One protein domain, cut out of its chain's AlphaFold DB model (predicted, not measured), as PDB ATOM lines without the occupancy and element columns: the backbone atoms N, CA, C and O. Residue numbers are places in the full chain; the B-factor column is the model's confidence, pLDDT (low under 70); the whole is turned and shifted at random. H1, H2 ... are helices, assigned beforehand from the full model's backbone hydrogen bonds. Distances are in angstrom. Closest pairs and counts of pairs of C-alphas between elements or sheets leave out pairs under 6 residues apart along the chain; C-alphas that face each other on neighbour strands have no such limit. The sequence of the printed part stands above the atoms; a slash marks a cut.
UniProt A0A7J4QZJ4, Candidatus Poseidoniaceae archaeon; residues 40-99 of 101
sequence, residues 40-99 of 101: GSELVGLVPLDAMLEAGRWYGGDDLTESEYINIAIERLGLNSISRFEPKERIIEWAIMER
ATOM      1  N   GLY A  40      26.447  33.038 -10.592       93.38
ATOM      2  CA  GLY A  40      27.866  33.017 -10.244       93.38
ATOM      3  C   GLY A  40      28.556  31.769 -10.781       93.38
ATOM      4  O   GLY A  40      27.986  31.032 -11.592       93.38
ATOM      5  N   SER A  41      29.789  31.549 -10.345       95.38
ATOM      6  CA  SER A  41      30.638  30.477 -10.852       95.38
ATOM      7  C   SER A  41      31.439  29.819  -9.735       95.38
ATOM      8  O   SER A  41      31.478  30.279  -8.596       95.38
ATOM      9  N   GLU A  42      32.048  28.688 -10.065       94.62
ATOM     10  CA  GLU A  42      32.995  28.002  -9.205       94.62
ATOM     11  C   GLU A  42      34.269  27.774 -10.005       94.62
ATOM     12  O   GLU A  42      34.242  27.193 -11.091       94.62
ATOM     13  N   LEU A  43      35.391  28.223  -9.454       94.94
ATOM     14  CA  LEU A  43      36.697  27.832  -9.955       94.94
ATOM     15  C   LEU A  43      37.060  26.480  -9.338       94.94
ATOM     16  O   LEU A  43      36.834  26.275  -8.147       94.94
ATOM     17  N   VAL A  44      37.654  25.569 -10.105       93.75
ATOM     18  CA  VAL A  44      38.169  24.290  -9.592       93.75
ATOM     19  C   VAL A  44      39.691  24.317  -9.664       93.75
ATOM     20  O   VAL A  44      40.258  24.583 -10.717       93.75
ATOM     21  N   GLY A  45      40.359  24.052  -8.538       92.62
ATOM     22  CA  GLY A  45      41.818  24.132  -8.441       92.62
ATOM     23  C   GLY A  45      42.335  25.555  -8.218       92.62
ATOM     24  O   GLY A  45      41.711  26.333  -7.484       92.62
ATOM     25  N   LEU A  46      43.495  25.850  -8.811       95.75
ATOM     26  CA  LEU A  46      44.217  27.117  -8.681       95.75
ATOM     27  C   LEU A  46      44.134  27.945  -9.968       95.75
ATOM     28  O   LEU A  46      43.950  27.392 -11.052       95.75
ATOM     29  N   VAL A  47      44.323  29.256  -9.845       97.50
ATOM     30  CA  VAL A  47      44.284  30.218 -10.953       97.50
ATOM     31  C   VAL A  47      45.515  31.129 -10.945       97.50
ATOM     32  O   VAL A  47      45.955  31.515  -9.863       97.50
ATOM     33  N   PRO A  48      46.090  31.489 -12.105       98.06
ATOM     34  CA  PRO A  48      47.147  32.496 -12.161       98.06
ATOM     35  C   PRO A  48      46.653  33.864 -11.672       98.06
ATOM     36  O   PRO A  48      45.532  34.269 -11.992       98.06
ATOM     37  N   LEU A  49      47.501  34.600 -10.952       98.31
ATOM     38  CA  LEU A  49      47.223  35.963 -10.486       98.31
ATOM     39  C   LEU A  49      46.877  36.883 -11.659       98.31
ATOM     40  O   LEU A  49      45.865  37.578 -11.637       98.31
ATOM     41  N   ASP A  50      47.685  36.818 -12.711       98.31
ATOM     42  CA  ASP A  50      47.532  37.591 -13.944       98.31
ATOM     43  C   ASP A  50      46.131  37.436 -14.568       98.31
ATOM     44  O   ASP A  50      45.475  38.422 -14.900       98.31
ATOM     45  N   ALA A  51      45.602  36.206 -14.603       98.31
ATOM     46  CA  ALA A  51      44.267  35.932 -15.131       98.31
ATOM     47  C   ALA A  51      43.165  36.649 -14.329       98.31
ATOM     48  O   ALA A  51      42.224  37.203 -14.904       98.31
ATOM     49  N   MET A  52      43.299  36.663 -13.000       98.44
ATOM     50  CA  MET A  52      42.376  37.358 -12.104       98.44
ATOM     51  C   MET A  52      42.496  38.879 -12.224       98.44
ATOM     52  O   MET A  52      41.477  39.569 -12.199       98.44
ATOM     53  N   LEU A  53      43.710  39.409 -12.396       98.50
ATOM     54  CA  LEU A  53      43.934  40.844 -12.584       98.50
ATOM     55  C   LEU A  53      43.350  41.351 -13.894       98.50
ATOM     56  O   LEU A  53      42.700  42.392 -13.899       98.50
ATOM     57  N   GLU A  54      43.520  40.615 -14.987       98.25
ATOM     58  CA  GLU A  54      42.879  40.949 -16.258       98.25
ATOM     59  C   GLU A  54      41.349  40.929 -16.151       98.25
ATOM     60  O   GLU A  54      40.691  41.848 -16.634       98.25
ATOM     61  N   ALA A  55      40.769  39.931 -15.475       98.31
ATOM     62  CA  ALA A  55      39.328  39.912 -15.215       98.31
ATOM     63  C   ALA A  55      38.880  41.095 -14.342       98.31
ATOM     64  O   ALA A  55      37.848  41.706 -14.614       98.31
ATOM     65  N   GLY A  56      39.666  41.457 -13.329       98.50
ATOM     66  CA  GLY A  56      39.421  42.638 -12.509       98.50
ATOM     67  C   GLY A  56      39.433  43.923 -13.332       98.50
ATOM     68  O   GLY A  56      38.507  44.720 -13.220       98.50
ATOM     69  N   ARG A  57      40.438  44.105 -14.198       98.31
ATOM     70  CA  ARG A  57      40.553  45.257 -15.113       98.31
ATOM     71  C   ARG A  57      39.390  45.330 -16.093       98.31
ATOM     72  O   ARG A  57      38.837  46.406 -16.285       98.31
ATOM     73  N   TRP A  58      38.976  44.192 -16.652       98.25
ATOM     74  CA  TRP A  58      37.832  44.117 -17.564       98.25
ATOM     75  C   TRP A  58      36.560  44.717 -16.954       98.25
ATOM     76  O   TRP A  58      35.847  45.471 -17.615       98.25
ATOM     77  N   TYR A  59      36.285  44.421 -15.682       98.25
ATOM     78  CA  TYR A  59      35.090  44.925 -15.007       98.25
ATOM     79  C   TYR A  59      35.282  46.273 -14.296       98.25
ATOM     80  O   TYR A  59      34.314  47.020 -14.156       98.25
ATOM     81  N   GLY A  60      36.487  46.554 -13.797       96.62
ATOM     82  CA  GLY A  60      36.794  47.696 -12.932       96.62
ATOM     83  C   GLY A  60      37.389  48.910 -13.643       96.62
ATOM     84  O   GLY A  60      37.383  49.995 -13.070       96.62
ATOM     85  N   GLY A  61      37.875  48.753 -14.878       95.75
ATOM     86  CA  GLY A  61      38.586  49.801 -15.610       95.75
ATOM     87  C   GLY A  61      40.046  49.959 -15.174       95.75
ATOM     88  O   GLY A  61      40.665  49.035 -14.644       95.75
ATOM     89  N   ASP A  62      40.612  51.135 -15.422       94.25
ATOM     90  CA  ASP A  62      42.016  51.443 -15.136       94.25
ATOM     91  C   ASP A  62      42.206  52.096 -13.751       94.25
ATOM     92  O   ASP A  62      41.242  52.469 -13.084       94.25
ATOM     93  N   ASP A  63      43.467  52.222 -13.322       95.00
ATOM     94  CA  ASP A  63      43.900  52.951 -12.115       95.00
ATOM     95  C   ASP A  63      43.427  52.404 -10.751       95.00
ATOM     96  O   ASP A  63      43.301  53.158  -9.784       95.00
ATOM     97  N   LEU A  64      43.233  51.086 -10.631       97.19
ATOM     98  CA  LEU A  64      42.975  50.419  -9.345       97.19
ATOM     99  C   LEU A  64      44.196  49.636  -8.842       97.19
ATOM    100  O   LEU A  64      45.113  49.285  -9.590       97.19
ATOM    101  N   THR A  65      44.205  49.348  -7.545       98.00
ATOM    102  CA  THR A  65      45.211  48.486  -6.919       98.00
ATOM    103  C   THR A  65      44.984  47.011  -7.259       98.00
ATOM    104  O   THR A  65      43.882  46.587  -7.606       98.00
ATOM    105  N   GLU A  66      46.031  46.194  -7.106       97.19
ATOM    106  CA  GLU A  66      45.959  44.741  -7.308       97.19
ATOM    107  C   GLU A  66      44.819  44.109  -6.490       97.19
ATOM    108  O   GLU A  66      43.963  43.417  -7.035       97.19
ATOM    109  N   SER A  67      44.743  44.431  -5.196       97.19
ATOM    110  CA  SER A  67      43.701  43.931  -4.294       97.19
ATOM    111  C   SER A  67      42.289  44.337  -4.723       97.19
ATOM    112  O   SER A  67      41.359  43.541  -4.600       97.19
ATOM    113  N   GLU A  68      42.110  45.558  -5.231       98.31
ATOM    114  CA  GLU A  68      40.816  46.018  -5.749       98.31
ATOM    115  C   GLU A  68      40.412  45.237  -6.998       98.31
ATOM    116  O   GLU A  68      39.279  44.762  -7.070       98.31
ATOM    117  N   TYR A  69      41.339  45.011  -7.933       98.69
ATOM    118  CA  TYR A  69      41.070  44.188  -9.112       98.69
ATOM    119  C   TYR A  69      40.676  42.760  -8.750       98.69
ATOM    120  O   TYR A  69      39.712  42.233  -9.306       98.69
ATOM    121  N   ILE A  70      41.370  42.144  -7.793       98.38
ATOM    122  CA  ILE A  70      41.038  40.794  -7.332       98.38
ATOM    123  C   ILE A  70      39.647  40.753  -6.694       98.38
ATOM    124  O   ILE A  70      38.855  39.872  -7.025       98.38
ATOM    125  N   ASN A  71      39.309  41.726  -5.845       98.19
ATOM    126  CA  ASN A  71      37.979  41.810  -5.237       98.19
ATOM    127  C   ASN A  71      36.875  41.972  -6.290       98.19
ATOM    128  O   ASN A  71      35.871  41.259  -6.240       98.19
ATOM    129  N   ILE A  72      37.086  42.849  -7.273       98.44
ATOM    130  CA  ILE A  72      36.153  43.054  -8.384       98.44
ATOM    131  C   ILE A  72      35.993  41.766  -9.193       98.44
ATOM    132  O   ILE A  72      34.866  41.363  -9.476       98.44
ATOM    133  N   ALA A  73      37.084  41.080  -9.540       98.44
ATOM    134  CA  ALA A  73      37.016  39.820 -10.274       98.44
ATOM    135  C   ALA A  73      36.194  38.766  -9.514       98.44
ATOM    136  O   ALA A  73      35.317  38.129 -10.095       98.44
ATOM    137  N   ILE A  74      36.425  38.619  -8.206       98.19
ATOM    138  CA  ILE A  74      35.693  37.679  -7.345       98.19
ATOM    139  C   ILE A  74      34.197  37.988  -7.318       98.19
ATOM    140  O   ILE A  74      33.383  37.069  -7.447       98.19
ATOM    141  N   GLU A  75      33.835  39.262  -7.155       97.88
ATOM    142  CA  GLU A  75      32.441  39.704  -7.119       97.88
ATOM    143  C   GLU A  75      31.753  39.479  -8.469       97.88
ATOM    144  O   GLU A  75      30.687  38.869  -8.540       97.88
ATOM    145  N   ARG A  76      32.380  39.939  -9.556       97.94
ATOM    146  CA  ARG A  76      31.773  39.984 -10.892       97.94
ATOM    147  C   ARG A  76      31.668  38.617 -11.553       97.94
ATOM    148  O   ARG A  76      30.673  38.359 -12.222       97.94
ATOM    149  N   LEU A  77      32.635  37.735 -11.312       97.75
ATOM    150  CA  LEU A  77      32.569  36.330 -11.728       97.75
ATOM    151  C   LEU A  77      31.708  35.486 -10.771       97.75
ATOM    152  O   LEU A  77      31.413  34.324 -11.057       97.75
ATOM    153  N   GLY A  78      31.318  36.033  -9.615       97.25
ATOM    154  CA  GLY A  78      30.541  35.328  -8.599       97.25
ATOM    155  C   GLY A  78      31.258  34.095  -8.049       97.25
ATOM    156  O   GLY A  78      30.617  33.064  -7.854       97.25
ATOM    157  N   LEU A  79      32.574  34.176  -7.818       97.25
ATOM    158  CA  LEU A  79      33.398  33.033  -7.385       97.25
ATOM    159  C   LEU A  79      33.052  32.522  -5.980       97.25
ATOM    160  O   LEU A  79      33.430  31.412  -5.624       97.25
ATOM    161  N   ASN A  80      32.336  33.330  -5.193       95.50
ATOM    162  CA  ASN A  80      31.851  32.983  -3.857       95.50
ATOM    163  C   ASN A  80      30.425  32.400  -3.849       95.50
ATOM    164  O   ASN A  80      29.887  32.123  -2.777       95.50
ATOM    165  N   SER A  81      29.776  32.248  -5.010       91.19
ATOM    166  CA  SER A  81      28.353  31.883  -5.077       91.19
ATOM    167  C   SER A  81      28.057  30.419  -4.752       91.19
ATOM    168  O   SER A  81      26.943  30.100  -4.342       91.19
ATOM    169  N   ILE A  82      29.019  29.523  -4.977       88.88
ATOM    170  CA  ILE A  82      28.858  28.072  -4.777       88.88
ATOM    171  C   ILE A  82      29.719  27.601  -3.605       88.88
ATOM    172  O   ILE A  82      29.240  26.899  -2.717       88.88
ATOM    173  N   SER A  83      30.981  28.022  -3.580       88.19
ATOM    174  CA  SER A  83      31.942  27.720  -2.525       88.19
ATOM    175  C   SER A  83      32.771  28.966  -2.213       88.19
ATOM    176  O   SER A  83      32.845  29.888  -3.022       88.19
ATOM    177  N   ARG A  84      33.367  29.038  -1.016       92.94
ATOM    178  CA  ARG A  84      34.228  30.170  -0.651       92.94
ATOM    179  C   ARG A  84      35.480  30.168  -1.532       92.94
ATOM    180  O   ARG A  84      36.223  29.187  -1.563       92.94
ATOM    181  N   PHE A  85      35.743  31.293  -2.178       96.31
ATOM    182  CA  PHE A  85      36.990  31.580  -2.867       96.31
ATOM    183  C   PHE A  85      37.924  32.325  -1.911       96.31
ATOM    184  O   PHE A  85      37.701  33.494  -1.606       96.31
ATOM    185  N   GLU A  86      38.952  31.636  -1.410       95.94
ATOM    186  CA  GLU A  86      40.013  32.233  -0.596       95.94
ATOM    187  C   GLU A  86      41.209  32.587  -1.493       95.94
ATOM    188  O   GLU A  86      41.943  31.686  -1.902       95.94
ATOM    189  N   PRO A  87      41.435  33.865  -1.838       96.31
ATOM    190  CA  PRO A  87      42.430  34.227  -2.846       96.31
ATOM    191  C   PRO A  87      43.837  33.735  -2.512       96.31
ATOM    192  O   PRO A  87      44.543  33.263  -3.399       96.31
ATOM    193  N   LYS A  88      44.219  33.766  -1.230       95.62
ATOM    194  CA  LYS A  88      45.537  33.310  -0.764       95.62
ATOM    195  C   LYS A  88      45.787  31.819  -0.982       95.62
ATOM    196  O   LYS A  88      46.928  31.409  -1.132       95.62
ATOM    197  N   GLU A  89      44.732  31.012  -1.018       95.75
ATOM    198  CA  GLU A  89      44.828  29.566  -1.239       95.75
ATOM    199  C   GLU A  89      44.579  29.178  -2.699       95.75
ATOM    200  O   GLU A  89      44.943  28.080  -3.119       95.75
ATOM    201  N   ARG A  90      43.909  30.049  -3.464       96.56
ATOM    202  CA  ARG A  90      43.380  29.743  -4.800       96.56
ATOM    203  C   ARG A  90      44.160  30.410  -5.927       96.56
ATOM    204  O   ARG A  90      44.144  29.886  -7.038       96.56
ATOM    205  N   ILE A  91      44.856  31.512  -5.662       98.12
ATOM    206  CA  ILE A  91      45.754  32.156  -6.624       98.12
ATOM    207  C   ILE A  91      47.142  31.526  -6.502       98.12
ATOM    208  O   ILE A  91      47.690  31.466  -5.405       98.12
ATOM    209  N   ILE A  92      47.700  31.040  -7.615       97.31
ATOM    210  CA  ILE A  92      48.935  30.232  -7.642       97.31
ATOM    211  C   ILE A  92      50.088  30.959  -6.947       97.31
ATOM    212  O   ILE A  92      50.726  30.401  -6.057       97.31
ATOM    213  N   GLU A  93      50.342  32.203  -7.339       97.62
ATOM    214  CA  GLU A  93      51.464  33.010  -6.872       97.62
ATOM    215  C   GLU A  93      51.367  33.278  -5.365       97.62
ATOM    216  O   GLU A  93      52.361  33.158  -4.651       97.62
ATOM    217  N   TRP A  94      50.167  33.564  -4.859       96.25
ATOM    218  CA  TRP A  94      49.940  33.796  -3.431       96.25
ATOM    219  C   TRP A  94      49.984  32.497  -2.620       96.25
ATOM    220  O   TRP A  94      50.578  32.463  -1.544       96.25
ATOM    221  N   ALA A  95      49.439  31.406  -3.162       95.19
ATOM    222  CA  ALA A  95      49.459  30.097  -2.517       95.19
ATOM    223  C   ALA A  95      50.878  29.527  -2.383       95.19
ATOM    224  O   ALA A  95      51.135  28.737  -1.476       95.19
ATOM    225  N   ILE A  96      51.801  29.902  -3.275       94.06
ATOM    226  CA  ILE A  96      53.225  29.570  -3.147       94.06
ATOM    227  C   ILE A  96      53.856  30.386  -2.014       94.06
ATOM    228  O   ILE A  96      54.484  29.796  -1.139       94.06
ATOM    229  N   MET A  97      53.631  31.704  -1.972       90.25
ATOM    230  CA  MET A  97      54.186  32.580  -0.926       90.25
ATOM    231  C   MET A  97      53.757  32.170   0.492       90.25
ATOM    232  O   MET A  97      54.578  32.160   1.406       90.25
ATOM    233  N   GLU A  98      52.492  31.783   0.679       84.44
ATOM    234  CA  GLU A  98      51.983  31.311   1.977       84.44
ATOM    235  C   GLU A  98      52.600  29.971   2.414       84.44
ATOM    236  O   GLU A  98      52.666  29.689   3.603       84.44
ATOM    237  N   ARG A  99      53.072  29.129   1.484       79.06
ATOM    238  CA  ARG A  99      53.733  27.852   1.828       79.06
ATOM    239  C   ARG A  99      55.201  28.015   2.200       79.06
ATOM    240  O   ARG A  99      55.767  27.118   2.820       79.06
TER     241      ARG A  99
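This is residues 40 to 99 of the 101 residues of a protein of Candidatus Poseidoniaceae archaeon (UniProt A0A7J4QZJ4). Two helices, H1 and H2, cross each other in one half of a flat model, and two shorter helices, H3 of 4 residues and H4 of 8, make a corner at the other end of its long axis. Two stretches with no named element bow out along one side: residues 40 to 48, which lead into H1, and residues 77 to 86, which run from H2 to H3. The 60 printed residues hold four named helices in the order H1, H2, H3, H4 and no named strand; the class is all helix, with 35 residues in the helices. The whole is compact, with a radius of gyration of the C-alphas of 10.9 A and spans of 31 by 26 by 13 A.

After residues 40 to 48 comes H1, residues 49 to 60, and a tight link of 5 residues leads to H2, residues 66 to 76. H1 and H2 touch, their closest C-alphas being those of Gly 56 and Tyr 69, 4.1 A apart. They run the same way at a steep tilt of 69 degrees, only just short of about perpendicular. A short link of 10 residues leads to H3, residues 87 to 90. H2 and H3 are only just apart, with their closest C-alphas at 8.1 A. After a tight link of 1 residue comes H4, residues 92 to 99. H3 and H4 touch only at the corner by their link, where the closest C-alphas, those of Glu 89 and Ala 95, are 4.8 A apart. H1 and H4 only just touch, with 3 pairs of C-alphas within 8 A, and H1 does so with residue 49 alone; the closest C-alphas are those of Leu 49 and Glu 93, at 6.3 A. These two helices run opposite ways at a steep tilt of 56 degrees. H1 and H3 are apart, and so are H2 and H4. In H1 and H2 every O i to N i+4 pair is within hydrogen-bond range, in H4 3 of 4 are, and H3 is too short for such a pair.

H1 begins at C-alpha 49, at (47.223, 35.963, -10.486), and measures 15.9 A from first to last C-alpha. H2 measures 15.4 A and ends at C-alpha 76, at (31.773, 39.984, -10.892). H3 measures 5.0 A. H4 measures 10.9 A and ends at C-alpha 99, at (53.733, 27.852, 1.828).

The two C-alphas farthest apart are those of Gly 61 and Arg 99, at 31.9 A, and the first and last printed C-alphas, Gly 40 and Arg 99, are 29.0 A apart. The printed part has no cut, and no link between its helices is long. The mean pLDDT of the printed part is 95.9, and no printed residue is under 70.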